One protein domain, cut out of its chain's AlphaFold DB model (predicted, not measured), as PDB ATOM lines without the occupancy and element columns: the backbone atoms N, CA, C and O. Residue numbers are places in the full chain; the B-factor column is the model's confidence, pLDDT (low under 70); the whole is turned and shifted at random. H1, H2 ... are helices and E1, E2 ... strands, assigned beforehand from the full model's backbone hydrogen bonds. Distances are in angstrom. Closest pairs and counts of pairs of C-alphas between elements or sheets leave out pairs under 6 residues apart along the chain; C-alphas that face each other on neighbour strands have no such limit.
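Overview. This is residues 8 to 68 of the 80 residues of an uncharacterized protein of marine sediment metagenome (UniProt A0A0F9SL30). Look for one twisted sheet of four strands with a single short helix, H1, over one face and the other face bare; the hairpin of E2 and E3 runs on past the beginning of E1, and its loop, residues 30 to 38, makes the far end of the longest axis. The printed part has 61 residues, with four named strands and one named helix in the order E1, E2, E3, H1, E4. The sheet is mixed, in the order E3, E2, E1, E4, and the class is mixed, helices and strands. The whole is only just compact, close to loose, with a radius of gyration of the C-alphas of 12.6 A; it is only just elongated, spanning 37 by 24 by 15 A.

Along the chain. Find C-alpha 8 at (-46.413, 16.321, 1.957); from there E1, residues 8 to 14, runs 20.0 A. Next comes E2, residues 20 to 29, 25.6 A long, which bends by 57 degrees at residue 26. E3, residues 39 to 46, covers 21.8 A and ends at (-44.350, 0.698, 12.984). H1, residues 51 to 59, measures 11.6 A, and E4, residues 64 to 67, measures 9.8 A, ending at C-alpha 67 at (-55.009, 8.584, 19.019).

Arrangement. Begin with E1, E2 and E3, a meander, each strand the antiparallel neighbour of the one before. In the hairpin of E1 and E2, look at N 11 and O 23, 2.8 A apart and within hydrogen-bond range. In the hairpin of E2 and E3, N 22 and O 44 are also within range at 2.8 A. E4 is the parallel neighbour of E1, at 14 degrees, with N 12 and O 64 within range at 2.8 A. E3 and E4 are the edge strands and are apart. The sheet is twisted, with C-alphas up to 4.4 A off its best plane. H1 is on the sheet at a height of 9.3 A, over E2 and only just over E1, on which 3 of its 9 C-alphas fall. It runs along the strands, at 12 degrees to E2 on the local plane. The closest C-alphas of H1 and E2 are those of Gly 51 and Asp 20, 5.6 A apart. E3, H1 and E4 form a split strand-helix-strand unit, two strands running the same way with E2 and E1 between them in the sheet; its crossover is right-handed. In H1, every O i to N i+4 pair is within hydrogen-bond range.

Size, cuts and confidence. The two C-alphas farthest apart are those of Asn 16 and Pro 33, 37.5 A. The printed part has no cut and no long link; the link from E2 to E3, 9 residues, is short, and the other links are tight. The mean pLDDT of the printed part is 82.5; look for values under 70 at residue 17 and residues 30 to 39, of which 39 belongs to E3.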
ATOM      1  N   THR A   8     -45.669  15.085   1.670       84.88
ATOM      2  CA  THR A   8     -46.413  16.321   1.957       84.88
ATOM      3  C   THR A   8     -47.175  16.234   3.269       84.88
ATOM      4  O   THR A   8     -47.303  17.236   3.970       84.88
ATOM      5  N   ARG A   9     -47.650  15.038   3.628       87.88
ATOM      6  CA  ARG A   9     -48.348  14.774   4.886       87.88
ATOM      7  C   ARG A   9     -47.953  13.408   5.420       87.88
ATOM      8  O   ARG A   9     -47.785  12.458   4.664       87.88
ATOM      9  N   ALA A  10     -47.837  13.311   6.737       90.50
ATOM     10  CA  ALA A  10     -47.767  12.039   7.428       90.50
ATOM     11  C   ALA A  10     -48.864  11.976   8.482       90.50
ATOM     12  O   ALA A  10     -49.069  12.939   9.217       90.50
ATOM     13  N   THR A  11     -49.531  10.837   8.566       91.75
ATOM     14  CA  THR A  11     -50.558  10.539   9.558       91.75
ATOM     15  C   THR A  11     -50.136   9.290  10.315       91.75
ATOM     16  O   THR A  11     -49.824   8.268   9.704       91.75
ATOM     17  N   VAL A  12     -50.111   9.358  11.640       91.25
ATOM     18  CA  VAL A  12     -49.776   8.240  12.522       91.25
ATOM     19  C   VAL A  12     -50.998   7.908  13.361       91.25
ATOM     20  O   VAL A  12     -51.446   8.711  14.175       91.25
ATOM     21  N   VAL A  13     -51.530   6.707  13.174       90.25
ATOM     22  CA  VAL A  13     -52.636   6.165  13.960       90.25
ATOM     23  C   VAL A  13     -52.059   5.282  15.059       90.25
ATOM     24  O   VAL A  13     -51.521   4.205  14.788       90.25
ATOM     25  N   LEU A  14     -52.186   5.737  16.303       88.62
ATOM     26  CA  LEU A  14     -51.767   4.984  17.482       88.62
ATOM     27  C   LEU A  14     -52.869   3.996  17.859       88.62
ATOM     28  O   LEU A  14     -54.000   4.403  18.132       88.62
ATOM     29  N   THR A  15     -52.553   2.701  17.885       81.56
ATOM     30  CA  THR A  15     -53.534   1.646  18.184       81.56
ATOM     31  C   THR A  15     -53.342   1.079  19.593       81.56
ATOM     32  O   THR A  15     -52.232   1.029  20.129       81.56
ATOM     33  N   ASN A  16     -54.437   0.665  20.246       75.50
ATOM     34  CA  ASN A  16     -54.372   0.202  21.640       75.50
ATOM     35  C   ASN A  16     -53.752  -1.205  21.766       75.50
ATOM     36  O   ASN A  16     -52.983  -1.484  22.688       75.50
ATOM     37  N   HIS A  17     -54.014  -2.077  20.789       68.38
ATOM     38  CA  HIS A  17     -53.612  -3.489  20.799       68.38
ATOM     39  C   HIS A  17     -52.858  -3.905  19.530       68.38
ATOM     40  O   HIS A  17     -53.074  -4.995  19.005       68.38
ATOM     41  N   GLY A  18     -51.975  -3.051  19.016       80.31
ATOM     42  CA  GLY A  18     -51.243  -3.367  17.797       80.31
ATOM     43  C   GLY A  18     -50.074  -2.441  17.519       80.31
ATOM     44  O   GLY A  18     -49.642  -1.669  18.373       80.31
ATOM     45  N   LYS A  19     -49.561  -2.574  16.300       88.62
ATOM     46  CA  LYS A  19     -48.585  -1.667  15.710       88.62
ATOM     47  C   LYS A  19     -49.222  -0.304  15.437       88.62
ATOM     48  O   LYS A  19     -50.436  -0.206  15.225       88.62
ATOM     49  N   ASP A  20     -48.405   0.737  15.425       87.56
ATOM     50  CA  ASP A  20     -48.838   2.044  14.946       87.56
ATOM     51  C   ASP A  20     -48.950   1.979  13.426       87.56
ATOM     52  O   ASP A  20     -48.093   1.402  12.754       87.56
ATOM     53  N   ARG A  21     -49.994   2.580  12.864       90.06
ATOM     54  CA  ARG A  21     -50.162   2.638  11.414       90.06
ATOM     55  C   ARG A  21     -49.734   4.006  10.917       90.06
ATOM     56  O   ARG A  21     -50.258   5.017  11.370       90.06
ATOM     57  N   ILE A  22     -48.793   4.030   9.986       90.69
ATOM     58  CA  ILE A  22     -48.257   5.247   9.387       90.69
ATOM     59  C   ILE A  22     -48.765   5.325   7.956       90.69
ATOM     60  O   ILE A  22     -48.593   4.380   7.188       90.69
ATOM     61  N   SER A  23     -49.358   6.456   7.600       90.62
ATOM     62  CA  SER A  23     -49.743   6.801   6.236       90.62
ATOM     63  C   SER A  23     -48.987   8.055   5.810       90.62
ATOM     64  O   SER A  23     -49.017   9.063   6.508       90.62
ATOM     65  N   LEU A  24     -48.274   7.979   4.692       89.31
ATOM     66  CA  LEU A  24     -47.512   9.072   4.098       89.31
ATOM     67  C   LEU A  24     -48.148   9.438   2.767       89.31
ATOM     68  O   LEU A  24     -48.203   8.598   1.874       89.31
ATOM     69  N   ASP A  25     -48.566  10.682   2.620       87.38
ATOM     70  CA  ASP A  25     -49.054  11.220   1.360       87.38
ATOM     71  C   ASP A  25     -47.930  11.977   0.662       87.38
ATOM     72  O   ASP A  25     -47.120  12.667   1.293       87.38
ATOM     73  N   THR A  26     -47.865  11.840  -0.656       83.88
ATOM     74  CA  THR A  26     -46.872  12.522  -1.490       83.88
ATOM     75  C   THR A  26     -47.552  13.432  -2.502       83.88
ATOM     76  O   THR A  26     -48.750  13.336  -2.734       83.88
ATOM     77  N   GLU A  27     -46.803  14.335  -3.129       78.69
ATOM     78  CA  GLU A  27     -47.342  15.164  -4.220       78.69
ATOM     79  C   GLU A  27     -47.404  14.440  -5.572       78.69
ATOM     80  O   GLU A  27     -47.880  15.003  -6.557       78.69
ATOM     81  N   TYR A  28     -46.889  13.211  -5.646       75.81
ATOM     82  CA  TYR A  28     -46.805  12.492  -6.907       75.81
ATOM     83  C   TYR A  28     -48.149  11.858  -7.249       75.81
ATOM     84  O   TYR A  28     -48.751  11.230  -6.379       75.81
ATOM     85  N   PRO A  29     -48.608  11.958  -8.505       70.12
ATOM     86  CA  PRO A  29     -49.787  11.230  -8.938       70.12
ATOM     87  C   PRO A  29     -49.518   9.724  -8.891       70.12
ATOM     88  O   PRO A  29     -48.377   9.276  -9.064       70.12
ATOM     89  N   SER A  30     -50.576   8.940  -8.697       67.75
ATOM     90  CA  SER A  30     -50.486   7.485  -8.765       67.75
ATOM     91  C   SER A  30     -49.781   7.014 -10.055       67.75
ATOM     92  O   SER A  30     -50.121   7.469 -11.152       67.75
ATOM     93  N   PRO A  31     -48.814   6.077  -9.973       66.50
ATOM     94  CA  PRO A  31     -48.114   5.547 -11.143       66.50
ATOM     95  C   PRO A  31     -48.985   4.605 -11.990       66.50
ATOM     96  O   PRO A  31     -48.551   4.176 -13.059       66.50
ATOM     97  N   THR A  32     -50.188   4.245 -11.530       64.44
ATOM     98  CA  THR A  32     -51.128   3.406 -12.279       64.44
ATOM     99  C   THR A  32     -51.946   4.245 -13.267       64.44
ATOM    100  O   THR A  32     -52.830   4.999 -12.857       64.44
ATOM    101  N   PRO A  33     -51.720   4.105 -14.589       55.12
ATOM    102  CA  PRO A  33     -52.517   4.827 -15.570       55.12
ATOM    103  C   PRO A  33     -53.979   4.360 -15.484       55.12
ATOM    104  O   PRO A  33     -54.241   3.166 -15.623       55.12
ATOM    105  N   LYS A  34     -54.912   5.313 -15.318       63.31
ATOM    106  CA  LYS A  34     -56.389   5.172 -15.217       63.31
ATOM    107  C   LYS A  34     -56.996   5.033 -13.816       63.31
ATOM    108  O   LYS A  34     -58.215   4.924 -13.728       63.31
ATOM    109  N   VAL A  35     -56.201   5.056 -12.751       61.16
ATOM    110  CA  VAL A  35     -56.730   5.377 -11.416       61.16
ATOM    111  C   VAL A  35     -56.682   6.899 -11.293       61.16
ATOM    112  O   VAL A  35     -55.770   7.505 -11.859       61.16
ATOM    113  N   ASP A  36     -57.693   7.514 -10.676       59.34
ATOM    114  CA  ASP A  36     -57.766   8.958 -10.428       59.34
ATOM    115  C   ASP A  36     -56.404   9.551 -10.006       59.34
ATOM    116  O   ASP A  36     -55.575   8.833  -9.438       59.34
ATOM    117  N   PRO A  37     -56.138  10.849 -10.265       60.66
ATOM    118  CA  PRO A  37     -54.868  11.518  -9.954       60.66
ATOM    119  C   PRO A  37     -54.648  11.703  -8.444       60.66
ATOM    120  O   PRO A  37     -54.058  12.692  -8.010       60.66
ATOM    121  N   GLU A  38     -55.151  10.775  -7.637       63.84
ATOM    122  CA  GLU A  38     -54.943  10.751  -6.212       63.84
ATOM    123  C   GLU A  38     -53.437  10.718  -5.933       63.84
ATOM    124  O   GLU A  38     -52.676  10.005  -6.613       63.84
ATOM    125  N   PRO A  39     -52.993  11.540  -4.972       68.81
ATOM    126  CA  PRO A  39     -51.616  11.523  -4.531       68.81
ATOM    127  C   PRO A  39     -51.234  10.110  -4.100       68.81
ATOM    128  O   PRO A  39     -52.012   9.393  -3.471       68.81
ATOM    129  N   LEU A  40     -50.018   9.698  -4.441       78.62
ATOM    130  CA  LEU A  40     -49.477   8.428  -4.006       78.62
ATOM    131  C   LEU A  40     -49.378   8.450  -2.478       78.62
ATOM    132  O   LEU A  40     -48.562   9.188  -1.914       78.62
ATOM    133  N   SER A  41     -50.189   7.609  -1.841       82.19
ATOM    134  CA  SER A  41     -50.169   7.373  -0.401       82.19
ATOM    135  C   SER A  41     -49.495   6.034  -0.097       82.19
ATOM    136  O   SER A  41     -49.868   4.985  -0.624       82.19
ATOM    137  N   LEU A  42     -48.499   6.046   0.784       84.31
ATOM    138  CA  LEU A  42     -47.826   4.853   1.294       84.31
ATOM    139  C   LEU A  42     -48.326   4.567   2.701       84.31
ATOM    140  O   LEU A  42     -48.354   5.460   3.537       84.31
ATOM    141  N   THR A  43     -48.703   3.324   2.986       87.06
ATOM    142  CA  THR A  43     -49.133   2.928   4.331       87.06
ATOM    143  C   THR A  43     -48.337   1.728   4.813       87.06
ATOM    144  O   THR A  43     -48.209   0.741   4.092       87.06
ATOM    145  N   PHE A  44     -47.818   1.805   6.034       88.94
ATOM    146  CA  PHE A  44     -47.060   0.733   6.672       88.94
ATOM    147  C   PHE A  44     -47.242   0.761   8.191       88.94
ATOM    148  O   PHE A  44     -47.877   1.656   8.750       88.94
ATOM    149  N   GLU A  45     -46.708  -0.253   8.860       90.38
ATOM    150  CA  GLU A  45     -46.839  -0.431  10.300       90.38
ATOM    151  C   GLU A  45     -45.491  -0.228  10.995       90.38
ATOM    152  O   GLU A  45     -44.480  -0.790  10.570       90.38
ATOM    153  N   ALA A  46     -45.487   0.530  12.087       87.38
ATOM    154  CA  ALA A  46     -44.350   0.698  12.984       87.38
ATOM    155  C   ALA A  46     -44.630   0.060  14.346       87.38
ATOM    156  O   ALA A  46     -45.772  -0.219  14.709       87.38
ATOM    157  N   GLU A  47     -43.577  -0.190  15.120       89.50
ATOM    158  CA  GLU A  47     -43.734  -0.716  16.472       89.50
ATOM    159  C   GLU A  47     -44.589   0.232  17.331       89.50
ATOM    160  O   GLU A  47     -44.577   1.452  17.139       89.50
ATOM    161  N   LYS A  48     -45.367  -0.332  18.257       87.44
ATOM    162  CA  LYS A  48     -46.317   0.417  19.083       87.44
ATOM    163  C   LYS A  48     -45.628   1.571  19.816       87.44
ATOM    164  O   LYS A  48     -44.688   1.352  20.575       87.44
ATOM    165  N   GLY A  49     -46.148   2.782  19.652       85.00
ATOM    166  CA  GLY A  49     -45.623   3.997  20.274       85.00
ATOM    167  C   GLY A  49     -44.384   4.588  19.596       85.00
ATOM    168  O   GLY A  49     -43.906   5.624  20.050       85.00
ATOM    169  N   THR A  50     -43.875   3.980  18.521       89.19
ATOM    170  CA  THR A  50     -42.677   4.459  17.805       89.19
ATOM    171  C   THR A  50     -43.011   5.218  16.525       89.19
ATOM    172  O   THR A  50     -42.141   5.885  15.967       89.19
ATOM    173  N   GLY A  51     -44.264   5.171  16.052       87.88
ATOM    174  CA  GLY A  51     -44.605   5.678  14.723       87.88
ATOM    175  C   GLY A  51     -44.375   7.181  14.555       87.88
ATOM    176  O   GLY A  51     -43.903   7.627  13.512       87.88
ATOM    177  N   VAL A  52     -44.638   7.966  15.603       89.94
ATOM    178  CA  VAL A  52     -44.430   9.425  15.594       89.94
ATOM    179  C   VAL A  52     -42.947   9.772  15.489       89.94
ATOM    180  O   VAL A  52     -42.559  10.604  14.668       89.94
ATOM    181  N   GLU A  53     -42.117   9.131  16.309       91.44
ATOM    182  CA  GLU A  53     -40.674   9.367  16.330       91.44
ATOM    183  C   GLU A  53     -40.020   8.889  15.031       91.44
ATOM    184  O   GLU A  53     -39.196   9.602  14.457       91.44
ATOM    185  N   TYR A  54     -40.454   7.737  14.513       89.44
ATOM    186  CA  TYR A  54     -39.996   7.218  13.230       89.44
ATOM    187  C   TYR A  54     -40.224   8.225  12.102       89.44
ATOM    188  O   TYR A  54     -39.309   8.485  11.317       89.44
ATOM    189  N   VAL A  55     -41.416   8.830  12.036       89.25
ATOM    190  CA  VAL A  55     -41.727   9.813  10.994       89.25
ATOM    191  C   VAL A  55     -40.879  11.074  11.140       89.25
ATOM    192  O   VAL A  55     -40.295  11.528  10.154       89.25
ATOM    193  N   LYS A  56     -40.753  11.609  12.360       90.19
ATOM    194  CA  LYS A  56     -39.941  12.805  12.620       90.19
ATOM    195  C   LYS A  56     -38.468  12.583  12.272       90.19
ATOM    196  O   LYS A  56     -37.879  13.420  11.597       90.19
ATOM    197  N   ASN A  57     -37.893  11.448  12.668       89.75
ATOM    198  CA  ASN A  57     -36.477  11.150  12.440       89.75
ATOM    199  C   ASN A  57     -36.164  10.780  10.985       89.75
ATOM    200  O   ASN A  57     -35.104  11.142  10.479       89.75
ATOM    201  N   THR A  58     -37.063  10.063  10.307       86.88
ATOM    202  CA  THR A  58     -36.816   9.563   8.943       86.88
ATOM    203  C   THR A  58     -37.160  10.601   7.881       86.88
ATOM    204  O   THR A  58     -36.419  10.760   6.913       86.88
ATOM    205  N   PHE A  59     -38.284  11.305   8.046       84.75
ATOM    206  CA  PHE A  59     -38.816  12.218   7.031       84.75
ATOM    207  C   PHE A  59     -38.675  13.696   7.410       84.75
ATOM    208  O   PHE A  59     -38.901  14.550   6.558       84.75
ATOM    209  N   GLY A  60     -38.299  14.020   8.654       85.81
ATOM    210  CA  GLY A  60     -38.078  15.406   9.085       85.81
ATOM    211  C   GLY A  60     -39.343  16.268   9.108       85.81
ATOM    212  O   GLY A  60     -39.245  17.492   9.123       85.81
ATOM    213  N   ILE A  61     -40.523  15.644   9.086       86.62
ATOM    214  CA  ILE A  61     -41.828  16.315   9.088       86.62
ATOM    215  C   ILE A  61     -42.588  16.004  10.373       86.62
ATOM    216  O   ILE A  61     -42.391  14.961  10.997       86.62
ATOM    217  N   GLU A  62     -43.475  16.913  10.765       90.12
ATOM    218  CA  GLU A  62     -44.363  16.688  11.899       90.12
ATOM    219  C   GLU A  62     -45.582  15.860  11.456       90.12
ATOM    220  O   GLU A  62     -46.332  16.313  10.589       90.12
ATOM    221  N   PRO A  63     -45.781  14.640  11.997       91.12
ATOM    222  CA  PRO A  63     -46.948  13.840  11.667       91.12
ATOM    223  C   PRO A  63     -48.202  14.350  12.373       91.12
ATOM    224  O   PRO A  63     -48.170  14.729  13.544       91.12
ATOM    225  N   GLU A  64     -49.335  14.231  11.694       92.56
ATOM    226  CA  GLU A  64     -50.648  14.285  12.316       92.56
ATOM    227  C   GLU A  64     -50.880  13.000  13.117       92.56
ATOM    228  O   GLU A  64     -50.725  11.897  12.593       92.56
ATOM    229  N   VAL A  65     -51.227  13.123  14.397       90.88
ATOM    230  CA  VAL A  65     -51.389  11.969  15.288       90.88
ATOM    231  C   VAL A  65     -52.866  11.736  15.568       90.88
ATOM    232  O   VAL A  65     -53.544  12.594  16.130       90.88
ATOM    233  N   ILE A  66     -53.350  10.548  15.214       89.19
ATOM    234  CA  ILE A  66     -54.695  10.077  15.534       89.19
ATOM    235  C   ILE A  66     -54.568   9.068  16.670       89.19
ATOM    236  O   ILE A  66     -54.074   7.952  16.488       89.19
ATOM    237  N   ASP A  67     -55.017   9.462  17.857       83.12
ATOM    238  CA  ASP A  67     -55.009   8.584  19.019       83.12
ATOM    239  C   ASP A  67     -56.275   7.716  19.053       83.12
ATOM    240  O   ASP A  67     -57.320   8.105  19.574       83.12
ATOM    241  N   ALA A  68     -56.177   6.513  18.484       78.75
ATOM    242  CA  ALA A  68     -57.233   5.504  18.536       78.75
ATOM    243  C   ALA A  68     -57.122   4.603  19.784       78.75
ATOM    244  O   ALA A  68     -57.740   3.539  19.840       78.75
TER     245      ALA A  68